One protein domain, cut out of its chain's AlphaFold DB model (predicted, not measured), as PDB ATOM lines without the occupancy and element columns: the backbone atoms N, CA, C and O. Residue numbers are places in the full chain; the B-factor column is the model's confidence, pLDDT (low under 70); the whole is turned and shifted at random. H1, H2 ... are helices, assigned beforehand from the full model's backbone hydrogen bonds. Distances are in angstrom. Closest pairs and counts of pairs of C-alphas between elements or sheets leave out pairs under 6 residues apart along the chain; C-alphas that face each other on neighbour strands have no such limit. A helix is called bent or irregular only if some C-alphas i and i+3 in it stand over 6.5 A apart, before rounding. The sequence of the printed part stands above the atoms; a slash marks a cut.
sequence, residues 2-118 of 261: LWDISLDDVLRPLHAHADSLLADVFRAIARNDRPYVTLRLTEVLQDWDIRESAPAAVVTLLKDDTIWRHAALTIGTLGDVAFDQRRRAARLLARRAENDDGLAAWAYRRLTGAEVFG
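AT A GLANCE: This is residues 2 to 118 of the 261 residues of an uncharacterized protein of Promicromonospora sp. SLBN-65 (UniProt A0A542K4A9). Three helical hairpins, H1b-H2, H3-H4 and H5-H6, stack along the longest axis, with H1a at one end. The printed part, all helix, has 117 residues, six named helices, H1 to H6, and no named strand. It is compact, with a radius of gyration of the C-alphas of 13.7 A, and spans 46 by 29 by 19 A.

HOW THE PARTS SIT: H1, residues 7 to 31, assigned as one helix by its hydrogen bonds, is bent, with C-alphas 16 and 19 8.7 A apart, into arms H1a and H1b. H4, residues 68 to 78, touches H6, residues 102 to 112; their closest C-alphas, Gly 76 and Ala 107, are 3.9 A apart. Every O i to N i+4 pair in H4 and H6 is within hydrogen-bond range.

IN THESE COORDINATES: C-alpha 7 is at (152.020, 165.284, 185.576), C-alpha 112 at (132.805, 173.082, 162.584). H2 holds residues 35 to 49, H3 residues 56 to 61, H5 residues 83 to 97.

THE WHOLE: The printed part has no cut; 42 residues, among them residues 2 to 16, have pLDDT under 70.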
ATOM      1  N   LEU A   2     163.575 171.325 188.199       33.41
ATOM      2  CA  LEU A   2     162.200 171.782 188.499       33.41
ATOM      3  C   LEU A   2     161.098 170.866 187.931       33.41
ATOM      4  O   LEU A   2     159.961 171.298 187.818       33.41
ATOM      5  N   TRP A   3     161.415 169.617 187.565       43.88
ATOM      6  CA  TRP A   3     160.439 168.719 186.927       43.88
ATOM      7  C   TRP A   3     160.559 167.252 187.375       43.88
ATOM      8  O   TRP A   3     160.432 166.356 186.553       43.88
ATOM      9  N   ASP A   4     160.741 167.033 188.682       41.75
ATOM     10  CA  ASP A   4     160.281 165.802 189.369       41.75
ATOM     11  C   ASP A   4     158.819 165.946 189.842       41.75
ATOM     12  O   ASP A   4     158.336 165.214 190.699       41.75
ATOM     13  N   ILE A   5     158.104 166.941 189.312       46.59
ATOM     14  CA  ILE A   5     156.683 167.138 189.571       46.59
ATOM     15  C   ILE A   5     155.956 166.193 188.617       46.59
ATOM     16  O   ILE A   5     156.057 166.359 187.396       46.59
ATOM     17  N   SER A   6     155.276 165.182 189.164       57.28
ATOM     18  CA  SER A   6     154.440 164.282 188.370       57.28
ATOM     19  C   SER A   6     153.453 165.115 187.555       57.28
ATOM     20  O   SER A   6     152.973 166.148 188.030       57.28
ATOM     21  N   LEU A   7     153.110 164.672 186.341       55.00
ATOM     22  CA  LEU A   7     152.020 165.284 185.576       55.00
ATOM     23  C   LEU A   7     150.781 165.424 186.484       55.00
ATOM     24  O   LEU A   7     150.180 166.487 186.523       55.00
ATOM     25  N   ASP A   8     150.510 164.430 187.333       54.31
ATOM     26  CA  ASP A   8     149.411 164.430 188.309       54.31
ATOM     27  C   ASP A   8     149.445 165.600 189.311       54.31
ATOM     28  O   ASP A   8     148.393 166.121 189.695       54.31
ATOM     29  N   ASP A   9     150.633 166.062 189.701       57.47
ATOM     30  CA  ASP A   9     150.808 167.185 190.628       57.47
ATOM     31  C   ASP A   9     150.572 168.545 189.944       57.47
ATOM     32  O   ASP A   9     150.161 169.502 190.600       57.47
ATOM     33  N   VAL A  10     150.771 168.630 188.622       60.56
ATOM     34  CA  VAL A  10     150.408 169.798 187.789       60.56
ATOM     35  C   VAL A  10     148.921 169.777 187.425       60.56
ATOM     36  O   VAL A  10     148.271 170.820 187.352       60.56
ATOM     37  N   LEU A  11     148.375 168.582 187.216       62.09
ATOM     38  CA  LEU A  11     147.005 168.338 186.783       62.09
ATOM     39  C   LEU A  11     145.981 168.644 187.889       62.09
ATOM     40  O   LEU A  11     144.949 169.257 187.620       62.09
ATOM     41  N   ARG A  12     146.274 168.305 189.154       64.31
ATOM     42  CA  ARG A  12     145.342 168.526 190.276       64.31
ATOM     43  C   ARG A  12     144.999 170.015 190.518       64.31
ATOM     44  O   ARG A  12     143.812 170.313 190.657       64.31
ATOM     45  N   PRO A  13     145.954 170.970 190.529       64.44
ATOM     46  CA  PRO A  13     145.647 172.403 190.586       64.44
ATOM     47  C   PRO A  13     144.971 172.928 189.315       64.44
ATOM     48  O   PRO A  13     144.123 173.817 189.399       64.44
ATOM     49  N   LEU A  14     145.325 172.386 188.144       66.94
ATOM     50  CA  LEU A  14     144.735 172.815 186.877       66.94
ATOM     51  C   LEU A  14     143.230 172.521 186.816       66.94
ATOM     52  O   LEU A  14     142.496 173.343 186.288       66.94
ATOM     53  N   HIS A  15     142.756 171.409 187.387       66.62
ATOM     54  CA  HIS A  15     141.321 171.097 187.427       66.62
ATOM     55  C   HIS A  15     140.498 172.203 188.119       66.62
ATOM     56  O   HIS A  15     139.399 172.533 187.688       66.62
ATOM     57  N   ALA A  16     141.038 172.818 189.177       67.50
ATOM     58  CA  ALA A  16     140.363 173.888 189.918       67.50
ATOM     59  C   ALA A  16     140.628 175.299 189.354       67.50
ATOM     60  O   ALA A  16     139.880 176.233 189.649       67.50
ATOM     61  N   HIS A  17     141.697 175.471 188.570       70.94
ATOM     62  CA  HIS A  17     142.217 176.778 188.150       70.94
ATOM     63  C   HIS A  17     142.632 176.817 186.669       70.94
ATOM     64  O   HIS A  17     143.564 177.533 186.296       70.94
ATOM     65  N   ALA A  18     141.952 176.052 185.811       66.81
ATOM     66  CA  ALA A  18     142.293 175.933 184.391       66.81
ATOM     67  C   ALA A  18     142.380 177.308 183.713       66.81
ATOM     68  O   ALA A  18     143.334 177.586 182.990       66.81
ATOM     69  N   ASP A  19     141.449 178.210 184.025       66.06
ATOM     70  CA  ASP A  19     141.382 179.538 183.412       66.06
ATOM     71  C   ASP A  19     142.612 180.421 183.674       66.06
ATOM     72  O   ASP A  19     142.915 181.297 182.861       66.06
ATOM     73  N   SER A  20     143.342 180.202 184.772       71.75
ATOM     74  CA  SER A  20     144.539 180.983 185.111       71.75
ATOM     75  C   SER A  20     145.848 180.264 184.792       71.75
ATOM     76  O   SER A  20     146.829 180.927 184.466       71.75
ATOM     77  N   LEU A  21     145.880 178.928 184.848       77.50
ATOM     78  CA  LEU A  21     147.123 178.156 184.730       77.50
ATOM     79  C   LEU A  21     147.389 177.606 183.324       77.50
ATOM     80  O   LEU A  21     148.543 177.356 182.972       77.50
ATOM     81  N   LEU A  22     146.354 177.436 182.494       81.38
ATOM     82  CA  LEU A  22     146.482 176.769 181.194       81.38
ATOM     83  C   LEU A  22     147.453 177.496 180.247       81.38
ATOM     84  O   LEU A  22     148.249 176.859 179.556       81.38
ATOM     85  N   ALA A  23     147.433 178.832 180.247       84.00
ATOM     86  CA  ALA A  23     148.340 179.640 179.435       84.00
ATOM     87  C   ALA A  23     149.810 179.397 179.806       84.00
ATOM     88  O   ALA A  23     150.661 179.247 178.931       84.00
ATOM     89  N   ASP A  24     150.107 179.334 181.102       83.38
ATOM     90  CA  ASP A  24     151.469 179.162 181.595       83.38
ATOM     91  C   ASP A  24     151.975 177.737 181.377       83.38
ATOM     92  O   ASP A  24     153.140 177.558 181.014       83.38
ATOM     93  N   VAL A  25     151.096 176.737 181.474       81.25
ATOM     94  CA  VAL A  25     151.425 175.355 181.104       81.25
ATOM     95  C   VAL A  25     151.727 175.238 179.611       81.25
ATOM     96  O   VAL A  25     152.770 174.692 179.255       81.25
ATOM     97  N   PHE A  26     150.903 175.804 178.721       82.00
ATOM     98  CA  PHE A  26     151.219 175.797 177.287       82.00
ATOM     99  C   PHE A  26     152.500 176.571 176.965       82.00
ATOM    100  O   PHE A  26     153.277 176.125 176.123       82.00
ATOM    101  N   ARG A  27     152.787 177.682 177.655       84.50
ATOM    102  CA  ARG A  27     154.069 178.392 177.489       84.50
ATOM    103  C   ARG A  27     155.242 177.549 177.964       84.50
ATOM    104  O   ARG A  27     156.288 177.566 177.323       84.50
ATOM    105  N   ALA A  28     155.096 176.820 179.068       78.06
ATOM    106  CA  ALA A  28     156.124 175.905 179.544       78.06
ATOM    107  C   ALA A  28     156.356 174.763 178.545       78.06
ATOM    108  O   ALA A  28     157.507 174.436 178.266       78.06
ATOM    109  N   ILE A  29     155.292 174.211 177.958       72.50
ATOM    110  CA  ILE A  29     155.383 173.193 176.903       72.50
ATOM    111  C   ILE A  29     156.115 173.750 175.674       72.50
ATOM    112  O   ILE A  29     157.080 173.136 175.221       72.50
ATOM    113  N   ALA A  30     155.717 174.932 175.194       74.12
ATOM    114  CA  ALA A  30     156.321 175.582 174.032       74.12
ATOM    115  C   ALA A  30     157.811 175.901 174.244       74.12
ATOM    116  O   ALA A  30     158.628 175.658 173.364       74.12
ATOM    117  N   ARG A  31     158.193 176.403 175.428       73.81
ATOM    118  CA  ARG A  31     159.597 176.730 175.750       73.81
ATOM    119  C   ARG A  31     160.513 175.512 175.806       73.81
ATOM    120  O   ARG A  31     161.709 175.661 175.590       73.81
ATOM    121  N   ASN A  32     159.972 174.349 176.160       62.88
ATOM    122  CA  ASN A  32     160.745 173.116 176.301       62.88
ATOM    123  C   ASN A  32     160.640 172.206 175.069       62.88
ATOM    124  O   ASN A  32     161.158 171.094 175.120       62.88
ATOM    125  N   ASP A  33     159.959 172.659 174.011       61.69
ATOM    126  CA  ASP A  33     159.730 171.921 172.766       61.69
ATOM    127  C   ASP A  33     159.178 170.503 173.007       61.69
ATOM    128  O   ASP A  33     159.687 169.498 172.516       61.69
ATOM    129  N   ARG A  34     158.130 170.409 173.845       58.69
ATOM    130  CA  ARG A  34     157.468 169.135 174.201       58.69
ATOM    131  C   ARG A  34     156.035 169.033 173.672       58.69
ATOM    132  O   ARG A  34     155.103 168.842 174.456       58.69
ATOM    133  N   PRO A  35     155.814 169.146 172.358       58.34
ATOM    134  CA  PRO A  35     154.480 169.253 171.770       58.34
ATOM    135  C   PRO A  35     153.577 168.047 172.066       58.34
ATOM    136  O   PRO A  35     152.388 168.243 172.322       58.34
ATOM    137  N   TYR A  36     154.134 166.839 172.196       56.72
ATOM    138  CA  TYR A  36     153.408 165.628 172.608       56.72
ATOM    139  C   TYR A  36     152.714 165.747 173.980       56.72
ATOM    140  O   TYR A  36     151.686 165.112 174.216       56.72
ATOM    141  N   VAL A  37     153.237 166.581 174.888       64.56
ATOM    142  CA  VAL A  37     152.618 166.835 176.202       64.56
ATOM    143  C   VAL A  37     151.288 167.568 176.037       64.56
ATOM    144  O   VAL A  37     150.396 167.406 176.859       64.56
ATOM    145  N   THR A  38     151.107 168.307 174.943       69.25
ATOM    146  CA  THR A  38     149.832 168.960 174.605       69.25
ATOM    147  C   THR A  38     148.726 167.949 174.351       69.25
ATOM    148  O   THR A  38     147.606 168.160 174.804       69.25
ATOM    149  N   LEU A  39     149.026 166.855 173.641       65.81
ATOM    150  CA  LEU A  39     148.054 165.790 173.386       65.81
ATOM    151  C   LEU A  39     147.640 165.141 174.703       65.81
ATOM    152  O   LEU A  39     146.454 165.075 175.003       65.81
ATOM    153  N   ARG A  40     148.621 164.797 175.544       64.19
ATOM    154  CA  ARG A  40     148.351 164.206 176.856       64.19
ATOM    155  C   ARG A  40     147.573 165.145 177.777       64.19
ATOM    156  O   ARG A  40     146.660 164.716 178.468       64.19
ATOM    157  N   LEU A  41     147.911 166.433 177.779       73.56
ATOM    158  CA  LEU A  41     147.152 167.442 178.510       73.56
ATOM    159  C   LEU A  41     145.727 167.557 177.960       73.56
ATOM    160  O   LEU A  41     144.795 167.710 178.734       73.56
ATOM    161  N   THR A  42     145.545 167.442 176.646       72.12
ATOM    162  CA  THR A  42     144.218 167.482 176.027       72.12
ATOM    163  C   THR A  42     143.355 166.284 176.418       72.12
ATOM    164  O   THR A  42     142.186 166.484 176.728       72.12
ATOM    165  N   GLU A  43     143.921 165.077 176.473       68.19
ATOM    166  CA  GLU A  43     143.234 163.885 177.001       68.19
ATOM    167  C   GLU A  43     142.760 164.120 178.439       68.19
ATOM    168  O   GLU A  43     141.614 163.857 178.781       68.19
ATOM    169  N   VAL A  44     143.611 164.715 179.273       70.06
ATOM    170  CA  VAL A  44     143.237 165.010 180.657       70.06
ATOM    171  C   VAL A  44     142.156 166.098 180.743       70.06
ATOM    172  O   VAL A  44     141.241 165.993 181.555       70.06
ATOM    173  N   LEU A  45     142.212 167.125 179.890       71.50
ATOM    174  CA  LEU A  45     141.146 168.130 179.791       71.50
ATOM    175  C   LEU A  45     139.815 167.508 179.340       71.50
ATOM    176  O   LEU A  45     138.763 167.943 179.801       71.50
ATOM    177  N   GLN A  46     139.856 166.490 178.474       68.19
ATOM    178  CA  GLN A  46     138.677 165.729 178.051       68.19
ATOM    179  C   GLN A  46     138.024 165.008 179.237       68.19
ATOM    180  O   GLN A  46     136.800 165.052 179.384       68.19
ATOM    181  N   ASP A  47     138.840 164.394 180.097       66.31
ATOM    182  CA  ASP A  47     138.384 163.671 181.288       66.31
ATOM    183  C   ASP A  47     137.778 164.608 182.344       66.31
ATOM    184  O   ASP A  47     136.844 164.233 183.056       66.31
ATOM    185  N   TRP A  48     138.281 165.839 182.442       67.38
ATOM    186  CA  TRP A  48     137.806 166.830 183.411       67.38
ATOM    187  C   TRP A  48     136.443 167.424 183.082       67.38
ATOM    188  O   TRP A  48     135.720 167.805 184.000       67.38
ATOM    189  N   ASP A  49     136.083 167.498 181.801       61.28
ATOM    190  CA  ASP A  49     134.860 168.181 181.373       61.28
ATOM    191  C   ASP A  49     133.695 167.219 181.058       61.28
ATOM    192  O   ASP A  49     132.615 167.681 180.710       61.28
ATOM    193  N   ILE A  50     133.872 165.886 181.158       49.50
ATOM    194  CA  ILE A  50     132.857 164.801 180.986       49.50
ATOM    195  C   ILE A  50     131.934 164.949 179.730       49.50
ATOM    196  O   ILE A  50     130.983 164.195 179.532       49.50
ATOM    197  N   ARG A  51     132.198 165.899 178.823       51.81
ATOM    198  CA  ARG A  51     131.341 166.290 177.686       51.81
ATOM    199  C   ARG A  51     132.138 166.789 176.474       51.81
ATOM    200  O   ARG A  51     131.651 167.646 175.747       51.81
ATOM    201  N   GLU A  52     133.351 166.273 176.262       56.59
ATOM    202  CA  GLU A  52     134.094 166.412 174.989       56.59
ATOM    203  C   GLU A  52     134.339 167.868 174.508       56.59
ATOM    204  O   GLU A  52     134.597 168.103 173.330       56.59
ATOM    205  N   SER A  53     134.283 168.862 175.402       62.31
ATOM    206  CA  SER A  53     134.380 170.287 175.059       62.31
ATOM    207  C   SER A  53     135.693 170.897 175.552       62.31
ATOM    208  O   SER A  53     136.135 170.636 176.665       62.31
ATOM    209  N   ALA A  54     136.326 171.754 174.745       69.75
ATOM    210  CA  ALA A  54     137.487 172.514 175.203       69.75
ATOM    211  C   ALA A  54     137.077 173.619 176.189       69.75
ATOM    212  O   ALA A  54     136.123 174.361 175.907       69.75
ATOM    213  N   PRO A  55     137.841 173.822 177.281       75.06
ATOM    214  CA  PRO A  55     137.621 174.942 178.185       75.06
ATOM    215  C   PRO A  55     137.633 176.281 177.443       75.06
ATOM    216  O   PRO A  55     138.454 176.511 176.548       75.06
ATOM    217  N   ALA A  56     136.770 177.211 177.855       78.75
ATOM    218  CA  ALA A  56     136.673 178.539 177.243       78.75
ATOM    219  C   ALA A  56     138.023 179.284 177.231       78.75
ATOM    220  O   ALA A  56     138.331 180.003 176.273       78.75
ATOM    221  N   ALA A  57     138.864 179.063 178.247       80.19
ATOM    222  CA  ALA A  57     140.223 179.586 178.302       80.19
ATOM    223  C   ALA A  57     141.069 179.181 177.086       80.19
ATOM    224  O   ALA A  57     141.751 180.045 176.533       80.19
ATOM    225  N   VAL A  58     140.962 177.943 176.581       84.94
ATOM    226  CA  VAL A  58     141.715 177.471 175.399       84.94
ATOM    227  C   VAL A  58     141.432 178.356 174.180       84.94
ATOM    228  O   VAL A  58     142.347 178.745 173.454       84.94
ATOM    229  N   VAL A  59     140.174 178.769 173.985       87.19
ATOM    230  CA  VAL A  59     139.773 179.648 172.871       87.19
ATOM    231  C   VAL A  59     140.441 181.021 172.963       87.19
ATOM    232  O   VAL A  59     140.725 181.652 171.940       87.19
ATOM    233  N   THR A  60     140.717 181.512 174.173       87.50
ATOM    234  CA  THR A  60     141.438 182.779 174.347       87.50
ATOM    235  C   THR A  60     142.905 182.670 173.932       87.50
ATOM    236  O   THR A  60     143.429 183.630 173.361       87.50
ATOM    237  N   LEU A  61     143.515 181.493 174.103       90.25
ATOM    238  CA  LEU A  61     144.920 181.227 173.784       90.25
ATOM    239  C   LEU A  61     145.198 181.146 172.277       90.25
ATOM    240  O   LEU A  61     146.330 181.364 171.861       90.25
ATOM    241  N   LEU A  62     144.179 180.960 171.429       89.50
ATOM    242  CA  LEU A  62     144.323 181.041 169.963       89.50
ATOM    243  C   LEU A  62     144.862 182.398 169.464       89.50
ATOM    244  O   LEU A  62     145.362 182.503 168.338       89.50
ATOM    245  N   LYS A  63     144.733 183.449 170.282       90.25
ATOM    246  CA  LYS A  63     145.248 184.791 169.983       90.25
ATOM    247  C   LYS A  63     146.732 184.963 170.312       90.25
ATOM    248  O   LYS A  63     147.317 185.929 169.843       90.25
ATOM    249  N   ASP A  64     147.316 184.084 171.122       90.56
ATOM    250  CA  ASP A  64     148.708 184.195 171.563       90.56
ATOM    251  C   ASP A  64     149.627 183.496 170.550       90.56
ATOM    252  O   ASP A  64     149.616 182.273 170.428       90.56
ATOM    253  N   ASP A  65     150.429 184.267 169.813       86.00
ATOM    254  CA  ASP A  65     151.297 183.747 168.746       86.00
ATOM    255  C   ASP A  65     152.344 182.730 169.223       86.00
ATOM    256  O   ASP A  65     152.849 181.949 168.415       86.00
ATOM    257  N   THR A  66     152.647 182.688 170.520       82.12
ATOM    258  CA  THR A  66     153.643 181.757 171.067       82.12
ATOM    259  C   THR A  66     153.076 180.369 171.343       82.12
ATOM    260  O   THR A  66     153.803 179.382 171.270       82.12
ATOM    261  N   ILE A  67     151.776 180.275 171.636       84.31
ATOM    262  CA  ILE A  67     151.130 179.040 172.110       84.31
ATOM    263  C   ILE A  67     149.855 178.680 171.345       84.31
ATOM    264  O   ILE A  67     149.233 177.661 171.650       84.31
ATOM    265  N   TRP A  68     149.458 179.463 170.333       88.12
ATOM    266  CA  TRP A  68     148.232 179.216 169.566       88.12
ATOM    267  C   TRP A  68     148.201 177.809 168.962       88.12
ATOM    268  O   TRP A  68     147.121 177.238 168.850       88.12
ATOM    269  N   ARG A  69     149.363 177.239 168.610       80.50
ATOM    270  CA  ARG A  69     149.484 175.869 168.084       80.50
ATOM    271  C   ARG A  69     148.953 174.849 169.081       80.50
ATOM    272  O   ARG A  69     148.170 173.988 168.706       80.50
ATOM    273  N   HIS A  70     149.312 174.995 170.354       80.81
ATOM    274  CA  HIS A  70     148.840 174.114 171.417       80.81
ATOM    275  C   HIS A  70     147.335 174.273 171.649       80.81
ATOM    276  O   HIS A  70     146.618 173.287 171.770       80.81
ATOM    277  N   ALA A  71     146.832 175.508 171.602       86.31
ATOM    278  CA  ALA A  71     145.402 175.779 171.711       86.31
ATOM    279  C   ALA A  71     144.591 175.225 170.523       86.31
ATOM    280  O   ALA A  71     143.518 174.655 170.719       86.31
ATOM    281  N   ALA A  72     145.102 175.367 169.297       83.94
ATOM    282  CA  ALA A  72     144.501 174.803 168.091       83.94
ATOM    283  C   ALA A  72     144.506 173.273 168.144       83.94
ATOM    284  O   ALA A  72     143.487 172.659 167.836       83.94
ATOM    285  N   LEU A  73     145.611 172.680 168.609       76.94
ATOM    286  CA  LEU A  73     145.731 171.247 168.843       76.94
ATOM    287  C   LEU A  73     144.664 170.752 169.826       76.94
ATOM    288  O   LEU A  73     143.899 169.855 169.495       76.94
ATOM    289  N   THR A  74     144.537 171.398 170.986       78.50
ATOM    290  CA  THR A  74     143.535 171.035 171.995       78.50
ATOM    291  C   THR A  74     142.101 171.156 171.477       78.50
ATOM    292  O   THR A  74     141.319 170.221 171.629       78.50
ATOM    293  N   ILE A  75     141.748 172.269 170.821       83.31
ATOM    294  CA  ILE A  75     140.399 172.471 170.261       83.31
ATOM    295  C   ILE A  75     140.092 171.439 169.180       83.31
ATOM    296  O   ILE A  75     139.001 170.874 169.162       83.31
ATOM    297  N   GLY A  76     141.035 171.194 168.271       75.75
ATOM    298  CA  GLY A  76     140.831 170.214 167.216       75.75
ATOM    299  C   GLY A  76     140.736 168.793 167.766       75.75
ATOM    300  O   GLY A  76     139.904 168.028 167.294       75.75
ATOM    301  N   THR A  77     141.506 168.433 168.793       73.44
ATOM    302  CA  THR A  77     141.452 167.093 169.392       73.44
ATOM    303  C   THR A  77     140.134 166.868 170.126       73.44
ATOM    304  O   THR A  77     139.500 165.847 169.883       73.44
ATOM    305  N   LEU A  78     139.663 167.831 170.924       76.62
ATOM    306  CA  LEU A  78     138.374 167.718 171.621       76.62
ATOM    307  C   LEU A  78     137.193 167.781 170.643       76.62
ATOM    308  O   LEU A  78     136.222 167.049 170.787       76.62
ATOM    309  N   GLY A  79     137.304 168.575 169.575       73.12
ATOM    310  CA  GLY A  79     136.313 168.626 168.498       73.12
ATOM    311  C   GLY A  79     135.036 169.400 168.839       73.12
ATOM    312  O   GLY A  79     134.248 169.676 167.937       73.12
ATOM    313  N   ASP A  80     134.857 169.822 170.090       79.75
ATOM    314  CA  ASP A  80     133.809 170.754 170.489       79.75
ATOM    315  C   ASP A  80     134.341 171.808 171.464       79.75
ATOM    316  O   ASP A  80     135.403 171.662 172.071       79.75
ATOM    317  N   VAL A  81     133.606 172.909 171.582       81.31
ATOM    318  CA  VAL A  81     133.799 173.942 172.607       81.31
ATOM    319  C   VAL A  81     132.427 174.481 173.002       81.31
ATOM    320  O   VAL A  81     131.479 174.398 172.216       81.31
ATOM    321  N   ALA A  82     132.330 175.134 174.160       82.94
ATOM    322  CA  ALA A  82     131.099 175.792 174.594       82.94
ATOM    323  C   ALA A  82     130.450 176.644 173.475       82.94
ATOM    324  O   ALA A  82     131.128 177.367 172.732       82.94
ATOM    325  N   PHE A  83     129.121 176.552 173.341       81.69
ATOM    326  CA  PHE A  83     128.356 177.111 172.214       81.69
ATOM    327  C   PHE A  83     128.626 178.606 171.964       81.69
ATOM    328  O   PHE A  83     128.776 179.046 170.820       81.69
ATOM    329  N   ASP A  84     128.742 179.388 173.034       82.88
ATOM    330  CA  ASP A  84     129.051 180.818 173.018       82.88
ATOM    331  C   ASP A  84     130.476 181.118 172.505       82.88
ATOM    332  O   ASP A  84     130.712 182.152 171.868       82.88
ATOM    333  N   GLN A  85     131.418 180.193 172.702       87.88
ATOM    334  CA  GLN A  85     132.807 180.312 172.254       87.88
ATOM    335  C   GLN A  85     133.048 179.744 170.852       87.88
ATOM    336  O   GLN A  85     133.970 180.194 170.161       87.88
ATOM    337  N   ARG A  86     132.205 178.823 170.371       88.38
ATOM    338  CA  ARG A  86     132.393 178.119 169.087       88.38
ATOM    339  C   ARG A  86     132.558 179.060 167.901       88.38
ATOM    340  O   ARG A  86     133.500 178.934 167.122       88.38
ATOM    341  N   ARG A  87     131.709 180.088 167.804       89.38
ATOM    342  CA  ARG A  87     131.790 181.097 166.729       89.38
ATOM    343  C   ARG A  87     133.072 181.929 166.792       89.38
ATOM    344  O   ARG A  87     133.521 182.464 165.778       89.38
ATOM    345  N   ARG A  88     133.623 182.138 167.988       90.62
ATOM    346  CA  ARG A  88     134.872 182.881 168.185       90.62
ATOM    347  C   ARG A  88     136.069 182.012 167.813       90.62
ATOM    348  O   ARG A  88     136.901 182.480 167.041       90.62
ATOM    349  N   ALA A  89     136.116 180.775 168.303       89.31
ATOM    350  CA  ALA A  89     137.151 179.803 167.963       89.31
ATOM    351  C   ALA A  89     137.213 179.566 166.448       89.31
ATOM    352  O   ALA A  89     138.265 179.772 165.848       89.31
ATOM    353  N   ALA A  90     136.071 179.291 165.808       89.31
ATOM    354  CA  ALA A  90     135.985 179.102 164.360       89.31
ATOM    355  C   ALA A  90     136.522 180.311 163.574       89.31
ATOM    356  O   ALA A  90     137.313 180.147 162.655       89.31
ATOM    357  N   ARG A  91     136.167 181.545 163.964       89.94
ATOM    358  CA  ARG A  91     136.680 182.757 163.296       89.94
ATOM    359  C   ARG A  91     138.190 182.937 163.450       89.94
ATOM    360  O   ARG A  91     138.835 183.383 162.508       89.94
ATOM    361  N   LEU A  92     138.746 182.650 164.626       90.56
ATOM    362  CA  LEU A  92     140.189 182.769 164.866       90.56
ATOM    363  C   LEU A  92     140.970 181.710 164.081       90.56
ATOM    364  O   LEU A  92     141.979 182.040 163.461       90.56
ATOM    365  N   LEU A  93     140.469 180.474 164.069       86.38
ATOM    366  CA  LEU A  93     141.056 179.374 163.310       86.38
ATOM    367  C   LEU A  93     140.972 179.632 161.803       86.38
ATOM    368  O   LEU A  93     141.994 179.540 161.142       86.38
ATOM    369  N   ALA A  94     139.819 180.062 161.278       84.44
ATOM    370  CA  ALA A  94     139.665 180.400 159.860       84.44
ATOM    371  C   ALA A  94     140.642 181.499 159.413       84.44
ATOM    372  O   ALA A  94     141.328 181.335 158.415       84.44
ATOM    373  N   ARG A  95     140.787 182.581 160.192       86.06
ATOM    374  CA  ARG A  95     141.741 183.662 159.879       86.06
ATOM    375  C   ARG A  95     143.196 183.200 159.868       86.06
ATOM    376  O   ARG A  95     143.981 183.673 159.056       86.06
ATOM    377  N   ARG A  96     143.594 182.323 160.796       84.38
ATOM    378  CA  ARG A  96     144.952 181.755 160.773       84.38
ATOM    379  C   ARG A  96     145.120 180.811 159.591       84.38
ATOM    380  O   ARG A  96     146.113 180.907 158.885       84.38
ATOM    381  N   ALA A  97     144.121 179.972 159.350       75.19
ATOM    382  CA  ALA A  97     144.080 179.061 158.224       75.19
ATOM    383  C   ALA A  97     144.241 179.823 156.896       75.19
ATOM    384  O   ALA A  97     144.970 179.360 156.026       75.19
ATOM    385  N   GLU A  98     143.616 181.004 156.743       76.31
ATOM    386  CA  GLU A  98     143.722 181.880 155.554       76.31
ATOM    387  C   GLU A  98     145.160 182.329 155.260       76.31
ATOM    388  O   GLU A  98     145.475 182.634 154.115       76.31
ATOM    389  N   ASN A  99     146.037 182.318 156.266       73.38
ATOM    390  CA  ASN A  99     147.467 182.595 156.133       73.38
ATOM    391  C   ASN A  99     148.287 181.300 155.957       73.38
ATOM    392  O   ASN A  99     149.405 181.198 156.457       73.38
ATOM    393  N   ASP A 100     147.698 180.309 155.284       63.22
ATOM    394  CA  ASP A 100     148.270 178.991 154.980       63.22
ATOM    395  C   ASP A 100     148.694 178.164 156.204       63.22
ATOM    396  O   ASP A 100     149.602 177.331 156.146       63.22
ATOM    397  N   ASP A 101     147.983 178.333 157.322       71.69
ATOM    398  CA  ASP A 101     148.215 177.522 158.510       71.69
ATOM    399  C   ASP A 101     147.370 176.239 158.515       71.69
ATOM    400  O   ASP A 101     146.172 176.232 158.825       71.69
ATOM    401  N   GLY A 102     148.017 175.119 158.188       68.19
ATOM    402  CA  GLY A 102     147.363 173.816 158.122       68.19
ATOM    403  C   GLY A 102     146.805 173.304 159.454       68.19
ATOM    404  O   GLY A 102     145.729 172.707 159.474       68.19
ATOM    405  N   LEU A 103     147.472 173.577 160.580       73.44
ATOM    406  CA  LEU A 103     146.993 173.147 161.900       73.44
ATOM    407  C   LEU A 103     145.717 173.907 162.286       73.44
ATOM    408  O   LEU A 103     144.769 173.320 162.811       73.44
ATOM    409  N   ALA A 104     145.661 175.205 161.982       79.44
ATOM    410  CA  ALA A 104     144.455 175.996 162.179       79.44
ATOM    411  C   ALA A 104     143.300 175.507 161.288       79.44
ATOM    412  O   ALA A 104     142.158 175.428 161.748       79.44
ATOM    413  N   ALA A 105     143.596 175.134 160.041       75.81
ATOM    414  CA  ALA A 105     142.608 174.612 159.103       75.81
ATOM    415  C   ALA A 105     142.034 173.252 159.554       75.81
ATOM    416  O   ALA A 105     140.818 173.050 159.523       75.81
ATOM    417  N   TRP A 106     142.886 172.355 160.058       76.81
ATOM    418  CA  TRP A 106     142.473 171.095 160.684       76.81
ATOM    419  C   TRP A 106     141.549 171.323 161.886       76.81
ATOM    420  O   TRP A 106     140.442 170.780 161.941       76.81
ATOM    421  N   ALA A 107     141.979 172.158 162.837       79.12
ATOM    422  CA  ALA A 107     141.222 172.419 164.055       79.12
ATOM    423  C   ALA A 107     139.870 173.076 163.742       79.12
ATOM    424  O   ALA A 107     138.859 172.751 164.366       79.12
ATOM    425  N   TYR A 108     139.822 173.958 162.736       81.75
ATOM    426  CA  TYR A 108     138.573 174.527 162.237       81.75
ATOM    427  C   TYR A 108     137.626 173.441 161.718       81.75
ATOM    428  O   TYR A 108     136.444 173.438 162.073       81.75
ATOM    429  N   ARG A 109     138.136 172.521 160.891       77.19
ATOM    430  CA  ARG A 109     137.347 171.428 160.313       77.19
ATOM    431  C   ARG A 109     136.800 170.512 161.400       77.19
ATOM    432  O   ARG A 109     135.617 170.190 161.368       77.19
ATOM    433  N   ARG A 110     137.615 170.162 162.398       77.88
ATOM    434  CA  ARG A 110     137.181 169.391 163.576       77.88
ATOM    435  C   ARG A 110     136.065 170.097 164.339       77.88
ATOM    436  O   ARG A 110     135.040 169.488 164.619       77.88
ATOM    437  N   LEU A 111     136.238 171.389 164.602       80.56
ATOM    438  CA  LEU A 111     135.290 172.180 165.381       80.56
ATOM    439  C   LEU A 111     133.961 172.436 164.657       80.56
ATOM    440  O   LEU A 111     132.912 172.573 165.285       80.56
ATOM    441  N   THR A 112     133.979 172.610 163.338       80.31
ATOM    442  CA  THR A 112     132.805 173.082 162.584       80.31
ATOM    443  C   THR A 112     132.189 172.021 161.682       80.31
ATOM    444  O   THR A 112     131.046 172.183 161.266       80.31
ATOM    445  N   GLY A 113     132.930 170.960 161.361       74.12
ATOM    446  CA  GLY A 113     132.597 170.021 160.289       74.12
ATOM    447  C   GLY A 113     132.717 170.621 158.884       74.12
ATOM    448  O   GLY A 113     132.492 169.912 157.909       74.12
ATOM    449  N   ALA A 114     133.063 171.907 158.767       73.94
ATOM    450  CA  ALA A 114     133.159 172.625 157.508       73.94
ATOM    451  C   ALA A 114     134.618 172.778 157.074       73.94
ATOM    452  O   ALA A 114     135.537 172.842 157.890       73.94
ATOM    453  N   GLU A 115     134.827 172.897 155.772       68.38
ATOM    454  CA  GLU A 115     136.141 173.176 155.207       68.38
ATOM    455  C   GLU A 115     136.306 174.678 154.980       68.38
ATOM    456  O   GLU A 115     135.382 175.354 154.529       68.38
ATOM    457  N   VAL A 116     137.493 175.211 155.286       61.28
ATOM    458  CA  VAL A 116     137.850 176.601 154.940       61.28
ATOM    459  C   VAL A 116     138.367 176.685 153.495       61.28
ATOM    460  O   VAL A 116     138.218 177.720 152.856       61.28
ATOM    461  N   PHE A 117     138.938 175.593 152.958       60.53
ATOM    462  CA  PHE A 117     139.660 175.579 151.670       60.53
ATOM    463  C   PHE A 117     139.169 174.559 150.638       60.53
ATOM    464  O   PHE A 117     139.871 174.314 149.653       60.53
ATOM    465  N   GLY A 118     138.001 173.950 150.845       60.62
ATOM    466  CA  GLY A 118     137.611 172.750 150.096       60.62
ATOM    467  C   GLY A 118     138.560 171.566 150.362       60.62
ATOM    468  O   GLY A 118     139.354 171.599 151.314       60.62
TER     469      GLY A 118